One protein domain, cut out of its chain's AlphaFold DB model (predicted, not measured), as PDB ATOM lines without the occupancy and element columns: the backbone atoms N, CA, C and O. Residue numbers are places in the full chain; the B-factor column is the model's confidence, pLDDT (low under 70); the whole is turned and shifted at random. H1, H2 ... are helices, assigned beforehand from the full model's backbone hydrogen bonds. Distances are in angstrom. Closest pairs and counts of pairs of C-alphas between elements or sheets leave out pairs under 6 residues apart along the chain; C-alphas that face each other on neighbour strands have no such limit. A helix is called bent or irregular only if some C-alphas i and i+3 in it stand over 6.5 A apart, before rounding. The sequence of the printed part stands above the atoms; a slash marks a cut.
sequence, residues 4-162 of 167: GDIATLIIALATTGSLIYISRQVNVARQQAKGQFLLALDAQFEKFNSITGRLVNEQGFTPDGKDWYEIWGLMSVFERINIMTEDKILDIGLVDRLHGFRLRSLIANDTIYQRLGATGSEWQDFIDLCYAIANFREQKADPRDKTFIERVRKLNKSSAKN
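AT A GLANCE: This is residues 4 to 162 of the 167 residues of an uncharacterized protein of Anaerolineae bacterium (UniProt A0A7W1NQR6). A single very long helix, H1, sticks out as a straight arm, residues 4 to 29 standing free, from a compact head of shorter, mostly crossed helices. At the head, the last turns of H1 meet H3, which folds back beside it, and H4 sits in the middle with H2, H6 and H7 packed around it. The printed part has 159 residues with seven named helices, H1 to H7 in order, and no named strand; the class is all helix. The whole is loose, with a radius of gyration of the C-alphas of 21.2 A, and spans 79 by 31 by 31 A, the arm making the length.

HOW THE PARTS SIT: H1, residues 4 to 46, touches H3, residues 65 to 86, with its residues 41 to 45 alone, at a shallow tilt of 14 degrees, opposite ways; the closest C-alphas are those of Phe 45 and Leu 74, 7.0 A. H3 touches H6, residues 120 to 140, at a steep tilt of 60 degrees, the C-alphas of Glu 79 and Phe 126 being closest at 4.7 A. The hub is H4, residues 92 to 108. It touches H6 (Asp 96 and Ile 133, closest C-alphas, 6.3 A), H2, residues 49 to 57 (Leu 55 and Ser 105, 6.0 A), and H7, residues 143 to 154 (Arg 104 and Phe 148, 6.2 A). H4 and H5, residues 110 to 118, touch only at the corner, and only just, with 3 pairs of C-alphas within 8 A; the closest are those of Ile 107 and Tyr 113, 5.5 A. H6 and H7 form a helical hairpin at a shallow tilt of 32 degrees, with the C-alphas of Ala 134 and Ile 149 closest at 5.1 A. H1 is apart from H5, H6 and H7. Every O i to N i+4 pair is within hydrogen-bond range in H1, H2 and H5, against 17 of 18 in H3, 11 of 13 in H4, 14 of 17 in H6 and 6 of 8 in H7.

IN THESE COORDINATES: H1 runs 62.7 A from C-alpha 4 at (163.127, 90.732, 104.045) to C-alpha 46 at (131.918, 114.128, 153.164). H3 is 32.7 A long, H6 26.8 A and H4 20.0 A. H4, H6 and H7 are irregular: C-alphas 98 and 101 are 7.7 A apart, 122 and 125 8.5 A, 144 and 147 7.3 A. H7 ends with C-alpha 154 at (129.867, 139.884, 138.807).

THE WHOLE: The C-alphas farthest apart are those of Gly 4 and Gly 60, 79.7 A. The printed part has no cut, and no link is long. Mean pLDDT of the printed part is 90.1; residues 4 to 5, 23 and 159 to 162 are under 70.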
ATOM      1  N   GLY A   4     163.091  89.448 103.337       68.94
ATOM      2  CA  GLY A   4     163.127  90.732 104.045       68.94
ATOM      3  C   GLY A   4     161.810  91.521 103.999       68.94
ATOM      4  O   GLY A   4     161.448  92.153 104.993       68.94
ATOM      5  N   ASP A   5     161.043  91.423 102.909       69.56
ATOM      6  CA  ASP A   5     159.733  92.084 102.777       69.56
ATOM      7  C   ASP A   5     158.681  91.425 103.686       69.56
ATOM      8  O   ASP A   5     157.828  92.089 104.269       69.56
ATOM      9  N   ILE A   6     158.766  90.100 103.853       73.56
ATOM     10  CA  ILE A   6     157.866  89.345 104.737       73.56
ATOM     11  C   ILE A   6     158.175  89.669 106.206       73.56
ATOM     12  O   ILE A   6     157.259  89.890 106.999       73.56
ATOM     13  N   ALA A   7     159.457  89.746 106.573       72.94
ATOM     14  CA  ALA A   7     159.870  90.066 107.939       72.94
ATOM     15  C   ALA A   7     159.464  91.490 108.361       72.94
ATOM     16  O   ALA A   7     158.959  91.692 109.466       72.94
ATOM     17  N   THR A   8     159.624  92.475 107.472       77.38
ATOM     18  CA  THR A   8     159.225  93.868 107.743       77.38
ATOM     19  C   THR A   8     157.712  94.022 107.887       77.38
ATOM     20  O   THR A   8     157.261  94.727 108.793       77.38
ATOM     21  N   LEU A   9     156.919  93.299 107.086       76.00
ATOM     22  CA  LEU A   9     155.459  93.269 107.217       76.00
ATOM     23  C   LEU A   9     155.015  92.728 108.588       76.00
ATOM     24  O   LEU A   9     154.149  93.315 109.238       76.00
ATOM     25  N   ILE A  10     155.628  91.635 109.055       74.50
ATOM     26  CA  ILE A  10     155.297  91.020 110.350       74.50
ATOM     27  C   ILE A  10     155.633  91.970 111.508       74.50
ATOM     28  O   ILE A  10     154.817  92.144 112.413       74.50
ATOM     29  N   ILE A  11     156.794  92.631 111.466       78.31
ATOM     30  CA  ILE A  11     157.206  93.597 112.498       78.31
ATOM     31  C   ILE A  11     156.263  94.809 112.526       78.31
ATOM     32  O   ILE A  11     155.863  95.257 113.606       78.31
ATOM     33  N   ALA A  12     155.858  95.321 111.360       76.31
ATOM     34  CA  ALA A  12     154.921  96.440 111.269       76.31
ATOM     35  C   ALA A  12     153.539  96.084 111.844       76.31
ATOM     36  O   ALA A  12     152.956  96.872 112.598       76.31
ATOM     37  N   LEU A  13     153.035  94.879 111.554       73.62
ATOM     38  CA  LEU A  13     151.774  94.378 112.106       73.62
ATOM     39  C   LEU A  13     151.851  94.179 113.623       73.62
ATOM     40  O   LEU A  13     150.945  94.610 114.336       73.62
ATOM     41  N   ALA A  14     152.943  93.595 114.126       76.75
ATOM     42  CA  ALA A  14     153.162  93.417 115.559       76.75
ATOM     43  C   ALA A  14     153.217  94.768 116.292       76.75
ATOM     44  O   ALA A  14     152.508  94.960 117.277       76.75
ATOM     45  N   THR A  15     153.969  95.737 115.763       79.88
ATOM     46  CA  THR A  15     154.087  97.087 116.341       79.88
ATOM     47  C   THR A  15     152.737  97.806 116.367       79.88
ATOM     48  O   THR A  15     152.352  98.379 117.386       79.88
ATOM     49  N   THR A  16     151.978  97.730 115.270       77.25
ATOM     50  CA  THR A  16     150.637  98.327 115.182       77.25
ATOM     51  C   THR A  16     149.680  97.674 116.183       77.25
ATOM     52  O   THR A  16     148.961  98.371 116.901       77.25
ATOM     53  N   GLY A  17     149.708  96.342 116.296       74.69
ATOM     54  CA  GLY A  17     148.926  95.596 117.282       74.69
ATOM     55  C   GLY A  17     149.264  95.988 118.725       74.69
ATOM     56  O   GLY A  17     148.357  96.238 119.524       74.69
ATOM     57  N   SER A  18     150.553  96.125 119.048       70.88
ATOM     58  CA  SER A  18     151.020  96.573 120.365       70.88
ATOM     59  C   SER A  18     150.576  98.000 120.689       70.88
ATOM     60  O   SER A  18     150.110  98.244 121.798       70.88
ATOM     61  N   LEU A  19     150.636  98.931 119.731       75.06
ATOM     62  CA  LEU A  19     150.155 100.307 119.923       75.06
ATOM     63  C   LEU A  19     148.650 100.354 120.222       75.06
ATOM     64  O   LEU A  19     148.221 101.078 121.122       75.06
ATOM     65  N   ILE A  20     147.850  99.548 119.519       80.69
ATOM     66  CA  ILE A  20     146.405  99.441 119.768       80.69
ATOM     67  C   ILE A  20     146.141  98.877 121.170       80.69
ATOM     68  O   ILE A  20     145.284  99.397 121.891       80.69
ATOM     69  N   TYR A  21     146.875  97.838 121.579       85.00
ATOM     70  CA  TYR A  21     146.749  97.256 122.917       85.00
ATOM     71  C   TYR A  21     147.126  98.258 124.018       85.00
ATOM     72  O   TYR A  21     146.346  98.450 124.950       85.00
ATOM     73  N   ILE A  22     148.259  98.957 123.876       76.81
ATOM     74  CA  ILE A  22     148.709  99.992 124.819       76.81
ATOM     75  C   ILE A  22     147.664 101.105 124.907       76.81
ATOM     76  O   ILE A  22     147.282 101.497 126.006       76.81
ATOM     77  N   SER A  23     147.125 101.567 123.774       69.50
ATOM     78  CA  SER A  23     146.072 102.589 123.765       69.50
ATOM     79  C   SER A  23     144.824 102.139 124.535       69.50
ATOM     80  O   SER A  23     144.292 102.891 125.356       69.50
ATOM     81  N   ARG A  24     144.383 100.886 124.356       82.88
ATOM     82  CA  ARG A  24     143.258 100.323 125.122       82.88
ATOM     83  C   ARG A  24     143.577 100.222 126.613       82.88
ATOM     84  O   ARG A  24     142.736 100.598 127.427       82.88
ATOM     85  N   GLN A  25     144.774  99.765 126.974       78.56
ATOM     86  CA  GLN A  25     145.197  99.635 128.368       78.56
ATOM     87  C   GLN A  25     145.279 100.999 129.065       78.56
ATOM     88  O   GLN A  25     144.782 101.145 130.179       78.56
ATOM     89  N   VAL A  26     145.816 102.015 128.382       79.88
ATOM     90  CA  VAL A  26     145.849 103.403 128.864       79.88
ATOM     91  C   VAL A  26     144.434 103.931 129.100       79.88
ATOM     92  O   VAL A  26     144.181 104.571 130.119       79.88
ATOM     93  N   ASN A  27     143.483 103.620 128.214       76.44
ATOM     94  CA  ASN A  27     142.089 104.025 128.399       76.44
ATOM     95  C   ASN A  27     141.432 103.352 129.615       76.44
ATOM     96  O   ASN A  27     140.750 104.032 130.382       76.44
ATOM     97  N   VAL A  28     141.659 102.051 129.829       82.06
ATOM     98  CA  VAL A  28     141.141 101.333 131.011       82.06
ATOM     99  C   VAL A  28     141.775 101.866 132.298       82.06
ATOM    100  O   VAL A  28     141.056 102.167 133.249       82.06
ATOM    101  N   ALA A  29     143.096 102.062 132.316       78.94
ATOM    102  CA  ALA A  29     143.802 102.634 133.460       78.94
ATOM    103  C   ALA A  29     143.305 104.054 133.779       78.94
ATOM    104  O   ALA A  29     143.049 104.375 134.938       78.94
ATOM    105  N   ARG A  30     143.066 104.885 132.753       79.56
ATOM    106  CA  ARG A  30     142.471 106.221 132.913       79.56
ATOM    107  C   ARG A  30     141.065 106.149 133.514       79.56
ATOM    108  O   ARG A  30     140.738 106.962 134.374       79.56
ATOM    109  N   GLN A  31     140.234 105.190 133.098       81.81
ATOM    110  CA  GLN A  31     138.898 104.999 133.676       81.81
ATOM    111  C   GLN A  31     138.953 104.547 135.141       81.81
ATOM    112  O   GLN A  31     138.200 105.070 135.960       81.81
ATOM    113  N   GLN A  32     139.857 103.628 135.488       83.62
ATOM    114  CA  GLN A  32     140.051 103.183 136.873       83.62
ATOM    115  C   GLN A  32     140.560 104.316 137.767       83.62
ATOM    116  O   GLN A  32     139.991 104.550 138.833       83.62
ATOM    117  N   ALA A  33     141.564 105.065 137.304       77.38
ATOM    118  CA  ALA A  33     142.082 106.237 138.003       77.38
ATOM    119  C   ALA A  33     140.984 107.288 138.213       77.38
ATOM    120  O   ALA A  33     140.833 107.805 139.316       77.38
ATOM    121  N   LYS A  34     140.147 107.534 137.193       81.00
ATOM    122  CA  LYS A  34     138.976 108.412 137.311       81.00
ATOM    123  C   LYS A  34     137.995 107.915 138.376       81.00
ATOM    124  O   LYS A  34     137.515 108.719 139.165       81.00
ATOM    125  N   GLY A  35     137.707 106.614 138.422       84.88
ATOM    126  CA  GLY A  35     136.823 106.024 139.432       84.88
ATOM    127  C   GLY A  35     137.357 106.180 140.858       84.88
ATOM    128  O   GLY A  35     136.652 106.695 141.720       84.88
ATOM    129  N   GLN A  36     138.615 105.802 141.098       86.00
ATOM    130  CA  GLN A  36     139.262 105.961 142.408       86.00
ATOM    131  C   GLN A  36     139.331 107.425 142.839       86.00
ATOM    132  O   GLN A  36     139.101 107.747 144.002       86.00
ATOM    133  N   PHE A  37     139.609 108.315 141.890       83.56
ATOM    134  CA  PHE A  37     139.648 109.740 142.143       83.56
ATOM    135  C   PHE A  37     138.272 110.306 142.530       83.56
ATOM    136  O   PHE A  37     138.184 111.054 143.498       83.56
ATOM    137  N   LEU A  38     137.197 109.925 141.829       86.12
ATOM    138  CA  LEU A  38     135.837 110.352 142.186       86.12
ATOM    139  C   LEU A  38     135.455 109.889 143.598       86.12
ATOM    140  O   LEU A  38     134.936 110.684 144.373       86.12
ATOM    141  N   LEU A  39     135.801 108.654 143.970       89.38
ATOM    142  CA  LEU A  39     135.590 108.157 145.334       89.38
ATOM    143  C   LEU A  39     136.397 108.950 146.370       89.38
ATOM    144  O   LEU A  39     135.895 109.266 147.447       89.38
ATOM    145  N   ALA A  40     137.644 109.301 146.047       89.81
ATOM    146  CA  ALA A  40     138.469 110.129 146.917       89.81
ATOM    147  C   ALA A  40     137.895 111.548 147.069       89.81
ATOM    148  O   ALA A  40     137.913 112.086 148.174       89.81
ATOM    149  N   LEU A  41     137.363 112.142 145.995       88.94
ATOM    150  CA  LEU A  41     136.660 113.425 146.061       88.94
ATOM    151  C   LEU A  41     135.416 113.346 146.937       88.94
ATOM    152  O   LEU A  41     135.231 114.220 147.781       88.94
ATOM    153  N   ASP A  42     134.594 112.312 146.768       89.62
ATOM    154  CA  ASP A  42     133.394 112.121 147.582       89.62
ATOM    155  C   ASP A  42     133.751 112.042 149.071       89.62
ATOM    156  O   ASP A  42     133.156 112.750 149.884       89.62
ATOM    157  N   ALA A  43     134.809 111.301 149.420       90.69
ATOM    158  CA  ALA A  43     135.320 111.235 150.788       90.69
ATOM    159  C   ALA A  43     135.854 112.587 151.309       90.69
ATOM    160  O   ALA A  43     135.770 112.871 152.505       90.69
ATOM    161  N   GLN A  44     136.413 113.447 150.446       94.56
ATOM    162  CA  GLN A  44     136.801 114.805 150.854       94.56
ATOM    163  C   GLN A  44     135.580 115.697 151.077       94.56
ATOM    164  O   GLN A  44     135.549 116.431 152.060       94.56
ATOM    165  N   PHE A  45     134.565 115.619 150.212       94.56
ATOM    166  CA  PHE A  45     133.325 116.375 150.388       94.56
ATOM    167  C   PHE A  45     132.541 115.939 151.622       94.56
ATOM    168  O   PHE A  45     131.914 116.782 152.261       94.56
ATOM    169  N   GLU A  46     132.606 114.660 151.989       95.06
ATOM    170  CA  GLU A  46     131.918 114.128 153.164       95.06
ATOM    171  C   GLU A  46     132.334 114.843 154.456       95.06
ATOM    172  O   GLU A  46     131.488 115.152 155.297       95.06
ATOM    173  N   LYS A  47     133.612 115.232 154.565       96.62
ATOM    174  CA  LYS A  47     134.136 116.020 155.695       96.62
ATOM    175  C   LYS A  47     133.445 117.375 155.859       96.62
ATOM    176  O   LYS A  47     133.425 117.916 156.958       96.62
ATOM    177  N   PHE A  48     132.871 117.903 154.780       97.12
ATOM    178  CA  PHE A  48     132.195 119.198 154.723       97.12
ATOM    179  C   PHE A  48     130.676 119.053 154.539       97.12
ATOM    180  O   PHE A  48     129.991 120.018 154.184       97.12
ATOM    181  N   ASN A  49     130.110 117.863 154.772       95.56
ATOM    182  CA  ASN A  49     128.665 117.655 154.660       95.56
ATOM    183  C   ASN A  49     127.881 118.468 155.695       95.56
ATOM    184  O   ASN A  49     126.782 118.916 155.379       95.56
ATOM    185  N   SER A  50     128.440 118.700 156.890       96.81
ATOM    186  CA  SER A  50     127.791 119.526 157.916       96.81
ATOM    187  C   SER A  50     127.562 120.948 157.400       96.81
ATOM    188  O   SER A  50     126.413 121.360 157.244       96.81
ATOM    189  N   ILE A  51     128.629 121.651 157.004       97.69
ATOM    190  CA  ILE A  51     128.523 123.007 156.455       97.69
ATOM    191  C   ILE A  51     127.715 123.067 155.153       97.69
ATOM    192  O   ILE A  51     126.927 123.989 154.955       97.69
ATOM    193  N   THR A  52     127.834 122.056 154.285       96.56
ATOM    194  CA  THR A  52     127.022 121.967 153.059       96.56
ATOM    195  C   THR A  52     125.536 121.854 153.396       96.56
ATOM    196  O   THR A  52     124.709 122.514 152.771       96.56
ATOM    197  N   GLY A  53     125.188 121.045 154.399       96.94
ATOM    198  CA  GLY A  53     123.818 120.892 154.877       96.94
ATOM    199  C   GLY A  53     123.243 122.207 155.395       96.94
ATOM    200  O   GLY A  53     122.113 122.543 155.045       96.94
ATOM    201  N   ARG A  54     124.031 122.982 156.146       97.69
ATOM    202  CA  ARG A  54     123.633 124.316 156.621       97.69
ATOM    203  C   ARG A  54     123.434 125.284 155.456       97.69
ATOM    204  O   ARG A  54     122.370 125.876 155.334       97.69
ATOM    205  N   LEU A  55     124.387 125.348 154.523       96.56
ATOM    206  CA  LEU A  55     124.301 126.194 153.323       96.56
ATOM    207  C   LEU A  55     123.070 125.914 152.451       96.56
ATOM    208  O   LEU A  55     122.578 126.817 151.778       96.56
ATOM    209  N   VAL A  56     122.607 124.663 152.407       95.06
ATOM    210  CA  VAL A  56     121.451 124.260 151.595       95.06
ATOM    211  C   VAL A  56     120.131 124.475 152.335       95.06
ATOM    212  O   VAL A  56     119.164 124.910 151.715       95.06
ATOM    213  N   ASN A  57     120.077 124.152 153.629       95.69
ATOM    214  CA  ASN A  57     118.812 124.046 154.361       95.69
ATOM    215  C   ASN A  57     118.514 125.249 155.271       95.69
ATOM    216  O   ASN A  57     117.347 125.514 155.554       95.69
ATOM    217  N   GLU A  58     119.529 125.983 155.736       96.12
ATOM    218  CA  GLU A  58     119.358 127.131 156.632       96.12
ATOM    219  C   GLU A  58     119.262 128.431 155.820       96.12
ATOM    220  O   GLU A  58     120.259 129.008 155.375       96.12
ATOM    221  N   GLN A  59     118.037 128.919 155.618       92.81
ATOM    222  CA  GLN A  59     117.815 130.188 154.925       92.81
ATOM    223  C   GLN A  59     118.427 131.351 155.721       92.81
ATOM    224  O   GLN A  59     118.132 131.534 156.898       92.81
ATOM    225  N   GLY A  60     119.263 132.161 155.067       92.88
ATOM    226  CA  GLY A  60     119.944 133.286 155.719       92.88
ATOM    227  C   GLY A  60     121.143 132.882 156.582       92.88
ATOM    228  O   GLY A  60     121.632 133.704 157.358       92.88
ATOM    229  N   PHE A  61     121.632 131.644 156.446       97.12
ATOM    230  CA  PHE A  61     122.844 131.187 157.116       97.12
ATOM    231  C   PHE A  61     124.000 132.182 156.928       97.12
ATOM    232  O   PHE A  61     124.357 132.543 155.805       97.12
ATOM    233  N   THR A  62     124.589 132.620 158.039       97.75
ATOM    234  CA  THR A  62     125.728 133.540 158.057       97.75
ATOM    235  C   THR A  62     126.903 132.826 158.717       97.75
ATOM    236  O   THR A  62     126.806 132.529 159.906       97.75
ATOM    237  N   PRO A  63     127.990 132.531 157.981       97.19
ATOM    238  CA  PRO A  63     129.118 131.799 158.542       97.19
ATOM    239  C   PRO A  63     129.830 132.587 159.645       97.19
ATOM    240  O   PRO A  63     130.191 133.754 159.448       97.19
ATOM    241  N   ASP A  64     130.108 131.933 160.770       96.94
ATOM    242  CA  ASP A  64     130.912 132.475 161.865       96.94
ATOM    243  C   ASP A  64     132.147 131.606 162.144       96.94
ATOM    244  O   ASP A  64     132.278 130.511 161.614       96.94
ATOM    245  N   GLY A  65     133.105 132.135 162.914       95.25
ATOM    246  CA  GLY A  65     134.299 131.439 163.425       95.25
ATOM    247  C   GLY A  65     134.714 130.145 162.706       95.25
ATOM    248  O   GLY A  65     135.495 130.178 161.754       95.25
ATOM    249  N   LYS A  66     134.212 129.001 163.195       95.56
ATOM    250  CA  LYS A  66     134.568 127.659 162.706       95.56
ATOM    251  C   LYS A  66     134.058 127.377 161.287       95.56
ATOM    252  O   LYS A  66     134.757 126.715 160.522       95.56
ATOM    253  N   ASP A  67     132.892 127.903 160.925       97.62
ATOM    254  CA  ASP A  67     132.270 127.686 159.618       97.62
ATOM    255  C   ASP A  67     133.164 128.177 158.481       97.62
ATOM    256  O   ASP A  67     133.238 127.539 157.434       97.62
ATOM    257  N   TRP A  68     133.904 129.269 158.695       97.38
ATOM    258  CA  TRP A  68     134.840 129.780 157.694       97.38
ATOM    259  C   TRP A  68     135.942 128.784 157.353       97.38
ATOM    260  O   TRP A  68     136.258 128.622 156.177       97.38
ATOM    261  N   TYR A  69     136.481 128.068 158.341       96.94
ATOM    262  CA  TYR A  69     137.487 127.036 158.084       96.94
ATOM    263  C   TYR A  69     136.910 125.881 157.258       96.94
ATOM    264  O   TYR A  69     137.578 125.370 156.359       96.94
ATOM    265  N   GLU A  70     135.663 125.487 157.525       97.56
ATOM    266  CA  GLU A  70     134.988 124.431 156.765       97.56
ATOM    267  C   GLU A  70     134.638 124.888 155.338       97.56
ATOM    268  O   GLU A  70     134.845 124.135 154.388       97.56
ATOM    269  N   ILE A  71     134.190 126.136 155.162       97.94
ATOM    270  CA  ILE A  71     133.924 126.737 153.846       97.94
ATOM    271  C   ILE A  71     135.208 126.835 153.025       97.94
ATOM    272  O   ILE A  71     135.207 126.459 151.855       97.94
ATOM    273  N   TRP A  72     136.312 127.297 153.613       97.31
ATOM    274  CA  TRP A  72     137.595 127.379 152.915       97.31
ATOM    275  C   TRP A  72     138.139 126.006 152.545       97.31
ATOM    276  O   TRP A  72     138.628 125.823 151.431       97.31
ATOM    277  N   GLY A  73     138.006 125.024 153.440       97.19
ATOM    278  CA  GLY A  73     138.332 123.636 153.128       97.19
ATOM    279  C   GLY A  73     137.512 123.117 151.947       97.19
ATOM    280  O   GLY A  73     138.075 122.548 151.011       97.19
ATOM    281  N   LEU A  74     136.207 123.392 151.937       97.56
ATOM    282  CA  LEU A  74     135.309 123.035 150.841       97.56
ATOM    283  C   LEU A  74     135.687 123.735 149.523       97.56
ATOM    284  O   LEU A  74     135.738 123.087 148.478       97.56
ATOM    285  N   MET A  75     135.983 125.035 149.555       97.62
ATOM    286  CA  MET A  75     136.423 125.798 148.383       97.62
ATOM    287  C   MET A  75     137.758 125.278 147.838       97.62
ATOM    288  O   MET A  75     137.879 125.080 146.634       97.62
ATOM    289  N   SER A  76     138.704 124.934 148.714       96.88
ATOM    290  CA  SER A  76     139.995 124.346 148.325       96.88
ATOM    291  C   SER A  76     139.832 123.008 147.588       96.88
ATOM    292  O   SER A  76     140.615 122.677 146.697       96.88
ATOM    293  N   VAL A  77     138.813 122.206 147.932       96.88
ATOM    294  CA  VAL A  77     138.491 120.982 147.173       96.88
ATOM    295  C   VAL A  77     138.050 121.336 145.750       96.88
ATOM    296  O   VAL A  77     138.467 120.676 144.798       96.88
ATOM    297  N   PHE A  78     137.257 122.394 145.584       97.75
ATOM    298  CA  PHE A  78     136.828 122.870 144.270       97.75
ATOM    299  C   PHE A  78     137.968 123.451 143.428       97.75
ATOM    300  O   PHE A  78     137.988 123.214 142.225       97.75
ATOM    301  N   GLU A  79     138.957 124.114 144.024       96.31
ATOM    302  CA  GLU A  79     140.153 124.569 143.294       96.31
ATOM    303  C   GLU A  79     140.915 123.399 142.670       96.31
ATOM    304  O   GLU A  79     141.251 123.418 141.489       96.31
ATOM    305  N   ARG A  80     141.082 122.308 143.425       94.81
ATOM    306  CA  ARG A  80     141.690 121.075 142.901       94.81
ATOM    307  C   ARG A  80     140.864 120.464 141.773       94.81
ATOM    308  O   ARG A  80     141.427 119.915 140.831       94.81
ATOM    309  N   ILE A  81     139.535 120.556 141.850       95.19
ATOM    310  CA  ILE A  81     138.642 120.127 140.766       95.19
ATOM    311  C   ILE A  81     138.812 121.016 139.529       95.19
ATOM    312  O   ILE A  81     138.762 120.484 138.418       95.19
ATOM    313  N   ASN A  82     139.038 122.325 139.696       95.88
ATOM    314  CA  ASN A  82     139.329 123.224 138.580       95.88
ATOM    315  C   ASN A  82     140.565 122.752 137.815       95.88
ATOM    316  O   ASN A  82     140.458 122.462 136.627       95.88
ATOM    317  N   ILE A  83     141.684 122.556 138.523       92.19
ATOM    318  CA  ILE A  83     142.955 122.089 137.946       92.19
ATOM    319  C   ILE A  83     142.735 120.803 137.134       92.19
ATOM    320  O   ILE A  83     143.115 120.701 135.972       92.19
ATOM    321  N   MET A  84     142.007 119.833 137.691       91.00
ATOM    322  CA  MET A  84     141.743 118.571 136.988       91.00
ATOM    323  C   MET A  84     140.778 118.699 135.809       91.00
ATOM    324  O   MET A  84     140.793 117.867 134.895       91.00
ATOM    325  N   THR A  85     139.913 119.706 135.825       93.75
ATOM    326  CA  THR A  85     139.050 120.023 134.686       93.75
ATOM    327  C   THR A  85     139.863 120.692 133.576       93.75
ATOM    328  O   THR A  85     139.690 120.346 132.407       93.75
ATOM    329  N   GLU A  86     140.797 121.580 133.925       93.12
ATOM    330  CA  GLU A  86     141.742 122.205 132.988       93.12
ATOM    331  C   GLU A  86     142.658 121.166 132.326       93.12
ATOM    332  O   GLU A  86     142.807 121.163 131.100       93.12
ATOM    333  N   ASP A  87     143.131 120.188 133.102       88.88
ATOM    334  CA  ASP A  87     143.907 119.035 132.625       88.88
ATOM    335  C   ASP A  87     143.074 118.007 131.837       88.88
ATOM    336  O   ASP A  87     143.587 116.976 131.384       88.88
ATOM    337  N   LYS A  88     141.769 118.257 131.651       89.38
ATOM    338  CA  LYS A  88     140.814 117.376 130.951       89.38
ATOM    339  C   LYS A  88     140.713 115.973 131.562       89.38
ATOM    340  O   LYS A  88     140.328 115.016 130.883       89.38
ATOM    341  N   ILE A  89     141.050 115.832 132.844       87.44
ATOM    342  CA  ILE A  89     140.851 114.602 133.619       87.44
ATOM    343  C   ILE A  89     139.362 114.465 133.958       87.44
ATOM    344  O   ILE A  89     138.775 113.380 133.842       87.44
ATOM    345  N   LEU A  90     138.740 115.583 134.337       90.44
ATOM    346  CA  LEU A  90     137.316 115.680 134.622       90.44
ATOM    347  C   LEU A  90     136.582 116.432 133.519       90.44
ATOM    348  O   LEU A  90     137.079 117.389 132.938       90.44
ATOM    349  N   ASP A  91     135.362 115.976 133.255       93.44
ATOM    350  CA  ASP A  91     134.436 116.678 132.380       93.44
ATOM    351  C   ASP A  91     133.641 117.693 133.208       93.44
ATOM    352  O   ASP A  91     133.092 117.337 134.256       93.44
ATOM    353  N   ILE A  92     133.549 118.935 132.728       96.38
ATOM    354  CA  ILE A  92     132.827 120.009 133.425       96.38
ATOM    355  C   ILE A  92     131.359 119.644 133.668       96.38
ATOM    356  O   ILE A  92     130.804 119.967 134.717       96.38
ATOM    357  N   GLY A  93     130.736 118.911 132.741       96.06
ATOM    358  CA  GLY A  93     129.361 118.453 132.882       96.06
ATOM    359  C   GLY A  93     129.193 117.390 133.961       96.06
ATOM    360  O   GLY A  93     128.188 117.396 134.674       96.06
ATOM    361  N   LEU A  94     130.182 116.510 134.131       93.81
ATOM    362  CA  LEU A  94     130.217 115.567 135.248       93.81
ATOM    363  C   LEU A  94     130.358 116.295 136.590       93.81
ATOM    364  O   LEU A  94     129.621 115.971 137.522       93.81
ATOM    365  N   VAL A  95     131.264 117.273 136.676       95.62
ATOM    366  CA  VAL A  95     131.468 118.087 137.887       95.62
ATOM    367  C   VAL A  95     130.188 118.839 138.248       95.62
ATOM    368  O   VAL A  95     129.732 118.768 139.389       95.62
ATOM    369  N   ASP A  96     129.566 119.501 137.272       96.38
ATOM    370  CA  ASP A  96     128.301 120.210 137.450       96.38
ATOM    371  C   ASP A  96     127.185 119.273 137.936       96.38
ATOM    372  O   ASP A  96     126.483 119.573 138.903       96.38
ATOM    373  N   ARG A  97     127.069 118.085 137.333       95.31
ATOM    374  CA  ARG A  97     126.056 117.096 137.715       95.31
ATOM    375  C   ARG A  97     126.229 116.582 139.147       95.31
ATOM    376  O   ARG A  97     125.230 116.389 139.830       95.31
ATOM    377  N   LEU A  98     127.462 116.317 139.587       94.94
ATOM    378  CA  LEU A  98     127.727 115.710 140.900       94.94
ATOM    379  C   LEU A  98     127.822 116.740 142.032       94.94
ATOM    380  O   LEU A  98     127.336 116.507 143.140       94.94
ATOM    381  N   HIS A  99     128.442 117.890 141.766       95.25
ATOM    382  CA  HIS A  99     128.797 118.864 142.801       95.25
ATOM    383  C   HIS A  99     128.307 120.285 142.503       95.25
ATOM    384  O   HIS A  99     128.431 121.161 143.360       95.25
ATOM    385  N   GLY A 100     127.688 120.532 141.345       95.25
ATOM    386  CA  GLY A 100     127.235 121.863 140.942       95.25
ATOM    387  C   GLY A 100     126.184 122.479 141.868       95.25
ATOM    388  O   GLY A 100     126.082 123.707 141.937       95.25
ATOM    389  N   PHE A 101     125.426 121.672 142.618       95.44
ATOM    390  CA  PHE A 101     124.500 122.192 143.628       95.44
ATOM    391  C   PHE A 101     125.240 122.853 144.802       95.44
ATOM    392  O   PHE A 101     124.809 123.903 145.262       95.44
ATOM    393  N   ARG A 102     126.385 122.300 145.235       96.69
ATOM    394  CA  ARG A 102     127.195 122.853 146.335       96.69
ATOM    395  C   ARG A 102     127.779 124.210 145.949       96.69
ATOM    396  O   ARG A 102     127.703 125.155 146.726       96.69
ATOM    397  N   LEU A 103     128.283 124.328 144.717       96.62
ATOM    398  CA  LEU A 103     128.756 125.603 144.166       96.62
ATOM    399  C   LEU A 103     127.628 126.627 144.063       96.62
ATOM    400  O   LEU A 103     127.816 127.785 144.427       96.62
ATOM    401  N   ARG A 104     126.434 126.202 143.628       96.88
ATOM    402  CA  ARG A 104     125.261 127.081 143.616       96.88
ATOM    403  C   ARG A 104     124.946 127.592 145.025       96.88
ATOM    404  O   ARG A 104     124.733 128.789 145.168       96.88
ATOM    405  N   SER A 105     124.950 126.728 146.040       96.94
ATOM    406  CA  SER A 105     124.690 127.120 147.431       96.94
ATOM    407  C   SER A 105     125.748 128.076 147.988       96.94
ATOM    408  O   SER A 105     125.388 129.061 148.624       96.94
ATOM    409  N   LEU A 106     127.033 127.847 147.693       97.56
ATOM    410  CA  LEU A 106     128.117 128.756 148.084       97.56
ATOM    411  C   LEU A 106     127.937 130.154 147.474       97.56
ATOM    412  O   LEU A 106     127.980 131.147 148.190       97.56
ATOM    413  N   ILE A 107     127.680 130.233 146.165       97.81
ATOM    414  CA  ILE A 107     127.504 131.513 145.458       97.81
ATOM    415  C   ILE A 107     126.175 132.200 145.815       97.81
ATOM    416  O   ILE A 107     126.068 133.427 145.760       97.81
ATOM    417  N   ALA A 108     125.147 131.437 146.191       97.06
ATOM    418  CA  ALA A 108     123.870 131.974 146.654       97.06
ATOM    419  C   ALA A 108     123.951 132.603 148.057       97.06
ATOM    420  O   ALA A 108     123.097 133.418 148.400       97.06
ATOM    421  N   ASN A 109     124.966 132.269 148.855       97.94
ATOM    422  CA  ASN A 109     125.172 132.875 150.163       97.94
ATOM    423  C   ASN A 109     125.827 134.260 150.028       97.94
ATOM    424  O   ASN A 109     126.950 134.377 149.537       97.94
ATOM    425  N   ASP A 110     125.137 135.311 150.473       97.75
ATOM    426  CA  ASP A 110     125.590 136.697 150.289       97.75
ATOM    427  C   ASP A 110     126.902 136.998 151.019       97.75
ATOM    428  O   ASP A 110     127.774 137.656 150.455       97.75
ATOM    429  N   THR A 111     127.082 136.474 152.232       97.44
ATOM    430  CA  THR A 111     128.293 136.691 153.035       97.44
ATOM    431  C   THR A 111     129.519 136.060 152.375       97.44
ATOM    432  O   THR A 111     130.575 136.690 152.280       97.44
ATOM    433  N   ILE A 112     129.383 134.832 151.863       97.12
ATOM    434  CA  ILE A 112     130.460 134.151 151.124       97.12
ATOM    435  C   ILE A 112     130.741 134.881 149.810       97.12
ATOM    436  O   ILE A 112     131.897 135.159 149.496       97.12
ATOM    437  N   TYR A 113     129.695 135.243 149.064       97.50
ATOM    438  CA  TYR A 113     129.810 135.959 147.796       97.50
ATOM    439  C   TYR A 113     130.520 137.314 147.946       97.50
ATOM    440  O   TYR A 113     131.423 137.630 147.172       97.50
ATOM    441  N   GLN A 114     130.156 138.108 148.955       96.56
ATOM    442  CA  GLN A 114     130.807 139.390 149.235       96.56
ATOM    443  C   GLN A 114     132.285 139.202 149.576       96.56
ATOM    444  O   GLN A 114     133.130 139.947 149.077       96.56
ATOM    445  N   ARG A 115     132.611 138.179 150.378       95.06
ATOM    446  CA  ARG A 115     134.000 137.871 150.719       95.06
ATOM    447  C   ARG A 115     134.807 137.459 149.490       95.06
ATOM    448  O   ARG A 115     135.888 137.998 149.293       95.06
ATOM    449  N   LEU A 116     134.255 136.600 148.632       94.94
ATOM    450  CA  LEU A 116     134.851 136.241 147.340       94.94
ATOM    451  C   LEU A 116     135.094 137.466 146.450       94.94
ATOM    452  O   LEU A 116     136.124 137.548 145.793       94.94
ATOM    453  N   GLY A 117     134.175 138.432 146.441       93.38
ATOM    454  CA  GLY A 117     134.362 139.689 145.716       93.38
ATOM    455  C   GLY A 117     135.518 140.537 146.259       93.38
ATOM    456  O   GLY A 117     136.213 141.185 145.476       93.38
ATOM    457  N   ALA A 118     135.744 140.514 147.576       93.38
ATOM    458  CA  ALA A 118     136.803 141.276 148.240       93.38
ATOM    459  C   ALA A 118     138.185 140.603 148.156       93.38
ATOM    460  O   ALA A 118     139.184 141.294 147.979       93.38
ATOM    461  N   THR A 119     138.252 139.272 148.265       89.56
ATOM    462  CA  THR A 119     139.503 138.485 148.285       89.56
ATOM    463  C   THR A 119     139.658 137.602 147.044       89.56
ATOM    464  O   THR A 119     140.257 136.530 147.106       89.56
ATOM    465  N   GLY A 120     139.087 138.018 145.909       80.94
ATOM    466  CA  GLY A 120     138.954 137.168 144.719       80.94
ATOM    467  C   GLY A 120     140.274 136.643 144.153       80.94
ATOM    468  O   GLY A 120     140.301 135.548 143.603       80.94
ATOM    469  N   SER A 121     141.381 137.365 144.347       87.12
ATOM    470  CA  SER A 121     142.709 136.936 143.891       87.12
ATOM    471  C   SER A 121     143.222 135.672 144.583       87.12
ATOM    472  O   SER A 121     143.968 134.918 143.972       87.12
ATOM    473  N   GLU A 122     142.835 135.431 145.838       91.62
ATOM    474  CA  GLU A 122     143.264 134.245 146.595       91.62
ATOM    475  C   GLU A 122     142.514 132.980 146.168       91.62
ATOM    476  O   GLU A 122     143.018 131.883 146.360       91.62
ATOM    477  N   TRP A 123     141.330 133.141 145.570       94.81
ATOM    478  CA  TRP A 123     140.401 132.055 145.240       94.81
ATOM    479  C   TRP A 123     140.152 131.961 143.734       94.81
ATOM    480  O   TRP A 123     139.043 131.669 143.279       94.81
ATOM    481  N   GLN A 124     141.175 132.279 142.938       94.88
ATOM    482  CA  GLN A 124     141.025 132.435 141.496       94.88
ATOM    483  C   GLN A 124     140.652 131.110 140.813       94.88
ATOM    484  O   GLN A 124     139.762 131.114 139.968       94.88
ATOM    485  N   ASP A 125     141.213 129.971 141.238       95.38
ATOM    486  CA  ASP A 125     140.858 128.656 140.670       95.38
ATOM    487  C   ASP A 125     139.415 128.261 140.988       95.38
ATOM    488  O   ASP A 125     138.708 127.681 140.161       95.38
ATOM    489  N   PHE A 126     138.943 128.616 142.181       97.06
ATOM    490  CA  PHE A 126     137.558 128.397 142.572       97.06
ATOM    491  C   PHE A 126     136.619 129.236 141.698       97.06
ATOM    492  O   PHE A 126     135.626 128.729 141.166       97.06
ATOM    493  N   ILE A 127     136.949 130.517 141.522       96.62
ATOM    494  CA  ILE A 127     136.189 131.444 140.681       96.62
ATOM    495  C   ILE A 127     136.193 130.962 139.226       96.62
ATOM    496  O   ILE A 127     135.140 130.957 138.584       96.62
ATOM    497  N   ASP A 128     137.333 130.508 138.710       96.19
ATOM    498  CA  ASP A 128     137.461 129.984 137.352       96.19
ATOM    499  C   ASP A 128     136.572 128.757 137.125       96.19
ATOM    500  O   ASP A 128     135.851 128.711 136.118       96.19
ATOM    501  N   LEU A 129     136.491 127.845 138.101       97.25
ATOM    502  CA  LEU A 129     135.545 126.731 138.053       97.25
ATOM    503  C   LEU A 129     134.091 127.216 138.042       97.25
ATOM    504  O   LEU A 129     133.280 126.723 137.250       97.25
ATOM    505  N   CYS A 130     133.739 128.196 138.880       97.56
ATOM    506  CA  CYS A 130     132.399 128.784 138.867       97.56
ATOM    507  C   CYS A 130     132.053 129.361 137.487       97.56
ATOM    508  O   CYS A 130     130.946 129.134 136.993       97.56
ATOM    509  N   TYR A 131     132.994 130.054 136.836       97.31
ATOM    510  CA  TYR A 131     132.828 130.564 135.473       97.31
ATOM    511  C   TYR A 131     132.668 129.443 134.444       97.31
ATOM    512  O   TYR A 131     131.805 129.546 133.569       97.31
ATOM    513  N   ALA A 132     133.463 128.375 134.538       96.94
ATOM    514  CA  ALA A 132     133.358 127.223 133.647       96.94
ATOM    515  C   ALA A 132     131.969 126.570 133.740       96.94
ATOM    516  O   ALA A 132     131.335 126.311 132.714       96.94
ATOM    517  N   ILE A 133     131.449 126.395 134.960       97.12
ATOM    518  CA  ILE A 133     130.101 125.862 135.188       97.12
ATOM    519  C   ILE A 133     129.019 126.837 134.720       97.12
ATOM    520  O   ILE A 133     128.053 126.409 134.090       97.12
ATOM    521  N   ALA A 134     129.163 128.140 134.979       97.19
ATOM    522  CA  ALA A 134     128.207 129.144 134.516       97.19
ATOM    523  C   ALA A 134     128.099 129.149 132.982       97.19
ATOM    524  O   ALA A 134     126.991 129.098 132.456       97.19
ATOM    525  N   ASN A 135     129.234 129.112 132.273       96.31
ATOM    526  CA  ASN A 135     129.274 128.998 130.811       96.31
ATOM    527  C   ASN A 135     128.579 127.716 130.323       96.31
ATOM    528  O   ASN A 135     127.796 127.748 129.376       96.31
ATOM    529  N   PHE A 136     128.856 126.584 130.974       96.56
ATOM    530  CA  PHE A 136     128.256 125.298 130.624       96.56
ATOM    531  C   PHE A 136     126.732 125.285 130.831       96.56
ATOM    532  O   PHE A 136     125.994 124.744 130.007       96.56
ATOM    533  N   ARG A 137     126.241 125.905 131.909       96.00
ATOM    534  CA  ARG A 137     124.803 126.016 132.210       96.00
ATOM    535  C   ARG A 137     124.084 127.010 131.305       96.00
ATOM    536  O   ARG A 137     122.959 126.740 130.894       96.00
ATOM    537  N   GLU A 138     124.735 128.111 130.943       95.81
ATOM    538  CA  GLU A 138     124.200 129.097 129.998       95.81
ATOM    539  C   GLU A 138     123.896 128.455 128.637       95.81
ATOM    540  O   GLU A 138     122.824 128.675 128.079       95.81
ATOM    541  N   GLN A 139     124.767 127.558 128.161       95.44
ATOM    542  CA  GLN A 139     124.539 126.787 126.931       95.44
ATOM    543  C   GLN A 139     123.318 125.857 127.007       95.44
ATOM    544  O   GLN A 139     122.713 125.556 125.980       95.44
ATOM    545  N   LYS A 140     122.940 125.397 128.206       93.75
ATOM    546  CA  LYS A 140     121.752 124.555 128.424       93.75
ATOM    547  C   LYS A 140     120.457 125.355 128.580       93.75
ATOM    548  O   LYS A 140     119.389 124.750 128.565       93.75
ATOM    549  N   ALA A 141     120.551 126.678 128.738       89.56
ATOM    550  CA  ALA A 141     119.425 127.598 128.882       89.56
ATOM    551  C   ALA A 141     118.413 127.227 129.996       89.56
ATOM    552  O   ALA A 141     117.214 127.446 129.831       89.56
ATOM    553  N   ASP A 142     118.866 126.689 131.139       90.25
ATOM    554  CA  ASP A 142     117.980 126.423 132.288       90.25
ATOM    555  C   ASP A 142     117.656 127.738 133.033       90.25
ATOM    556  O   ASP A 142     118.556 128.360 133.611       90.25
ATOM    557  N   PRO A 143     116.382 128.177 133.094       89.00
ATOM    558  CA  PRO A 143     116.009 129.422 133.768       89.00
ATOM    559  C   PRO A 143     116.376 129.457 135.257       89.00
ATOM    560  O   PRO A 143     116.595 130.535 135.814       89.00
ATOM    561  N   ARG A 144     116.478 128.293 135.917       90.62
ATOM    562  CA  ARG A 144     116.821 128.185 137.347       90.62
ATOM    563  C   ARG A 144     118.268 128.588 137.630       90.62
ATOM    564  O   ARG A 144     118.607 128.847 138.782       90.62
ATOM    565  N   ASP A 145     119.118 128.635 136.606       93.75
ATOM    566  CA  ASP A 145     120.528 129.002 136.727       93.75
ATOM    567  C   ASP A 145     120.801 130.499 136.611       93.75
ATOM    568  O   ASP A 145     121.912 130.928 136.926       93.75
ATOM    569  N   LYS A 146     119.800 131.305 136.239       95.81
ATOM    570  CA  LYS A 146     119.974 132.739 135.975       95.81
ATOM    571  C   LYS A 146     120.663 133.474 137.130       95.81
ATOM    572  O   LYS A 146     121.674 134.132 136.912       95.81
ATOM    573  N   THR A 147     120.191 133.290 138.364       96.06
ATOM    574  CA  THR A 147     120.772 133.948 139.548       96.06
ATOM    575  C   THR A 147     122.222 133.535 139.797       96.06
ATOM    576  O   THR A 147     123.054 134.371 140.141       96.06
ATOM    577  N   PHE A 148     122.541 132.248 139.622       96.88
ATOM    578  CA  PHE A 148     123.908 131.753 139.785       96.88
ATOM    579  C   PHE A 148     124.831 132.367 138.731       96.88
ATOM    580  O   PHE A 148     125.866 132.927 139.083       96.88
ATOM    581  N   ILE A 149     124.425 132.319 137.458       97.31
ATOM    582  CA  ILE A 149     125.190 132.875 136.338       97.31
ATOM    583  C   ILE A 149     125.431 134.371 136.566       97.31
ATOM    584  O   ILE A 149     126.576 134.811 136.537       97.31
ATOM    585  N   GLU A 150     124.388 135.147 136.872       97.00
ATOM    586  CA  GLU A 150     124.502 136.591 137.114       97.00
ATOM    587  C   GLU A 150     125.474 136.933 138.247       97.00
ATOM    588  O   GLU A 150     126.254 137.878 138.120       97.00
ATOM    589  N   ARG A 151     125.453 136.173 139.348       97.31
ATOM    590  CA  ARG A 151     126.397 136.368 140.454       97.31
ATOM    591  C   ARG A 151     127.820 136.036 140.036       97.31
ATOM    592  O   ARG A 151     128.708 136.852 140.245       97.31
ATOM    593  N   VAL A 152     128.041 134.891 139.393       96.62
ATOM    594  CA  VAL A 152     129.381 134.502 138.931       96.62
ATOM    595  C   VAL A 152     129.964 135.548 137.981       96.62
ATOM    596  O   VAL A 152     131.115 135.930 138.149       96.62
ATOM    597  N   ARG A 153     129.170 136.089 137.047       95.69
ATOM    598  CA  ARG A 153     129.609 137.144 136.111       95.69
ATOM    599  C   ARG A 153     130.014 138.454 136.791       95.69
ATOM    600  O   ARG A 153     130.744 139.239 136.196       95.69
ATOM    601  N   LYS A 154     129.518 138.708 138.002       95.75
ATOM    602  CA  LYS A 154     129.867 139.884 138.807       95.75
ATOM    603  C   LYS A 154     131.099 139.659 139.685       95.75
ATOM    604  O   LYS A 154     131.616 140.630 140.231       95.75
ATOM    605  N   LEU A 155     131.575 138.420 139.833       93.88
ATOM    606  CA  LEU A 155     132.847 138.156 140.500       93.88
ATOM    607  C   LEU A 155     133.989 138.655 139.617       93.88
ATOM    608  O   LEU A 155     134.016 138.380 138.413       93.88
ATOM    609  N   ASN A 156     134.946 139.354 140.226       83.75
ATOM    610  CA  ASN A 156     136.148 139.810 139.542       83.75
ATOM    611  C   ASN A 156     136.946 138.602 139.049       83.75
ATOM    612  O   ASN A 156     137.594 137.914 139.832       83.75
ATOM    613  N   LYS A 157     136.898 138.350 137.740       79.06
ATOM    614  CA  LYS A 157     137.748 137.351 137.102       79.06
ATOM    615  C   LYS A 157     139.087 137.996 136.775       79.06
ATOM    616  O   LYS A 157     139.207 138.664 135.746       79.06
ATOM    617  N   SER A 158     140.090 137.801 137.625       75.25
ATOM    618  CA  SER A 158     141.458 138.091 137.207       75.25
ATOM    619  C   SER A 158     141.877 136.972 136.265       75.25
ATOM    620  O   SER A 158     141.946 135.814 136.659       75.25
ATOM    621  N   SER A 159     142.070 137.270 134.980       60.41
ATOM    622  CA  SER A 159     142.481 136.243 134.021       60.41
ATOM    623  C   SER A 159     143.873 135.730 134.397       60.41
ATOM    624  O   SER A 159     144.872 136.348 134.030       60.41
ATOM    625  N   ALA A 160     143.934 134.579 135.074       58.19
ATOM    626  CA  ALA A 160     145.164 133.915 135.508       58.19
ATOM    627  C   ALA A 160     146.173 133.686 134.369       58.19
ATOM    628  O   ALA A 160     147.372 133.610 134.608       58.19
ATOM    629  N   LYS A 161     145.711 133.671 133.108       58.81
ATOM    630  CA  LYS A 161     146.566 133.622 131.910       58.81
ATOM    631  C   LYS A 161     147.592 134.755 131.795       58.81
ATOM    632  O   LYS A 161     148.510 134.623 130.991       58.81
ATOM    633  N   ASN A 162     147.433 135.845 132.542       56.38
ATOM    634  CA  ASN A 162     148.365 136.970 132.518       56.38
ATOM    635  C   ASN A 162     149.358 136.969 133.692       56.38
ATOM    636  O   ASN A 162     150.171 137.888 133.758       56.38
TER     637      ASN A 162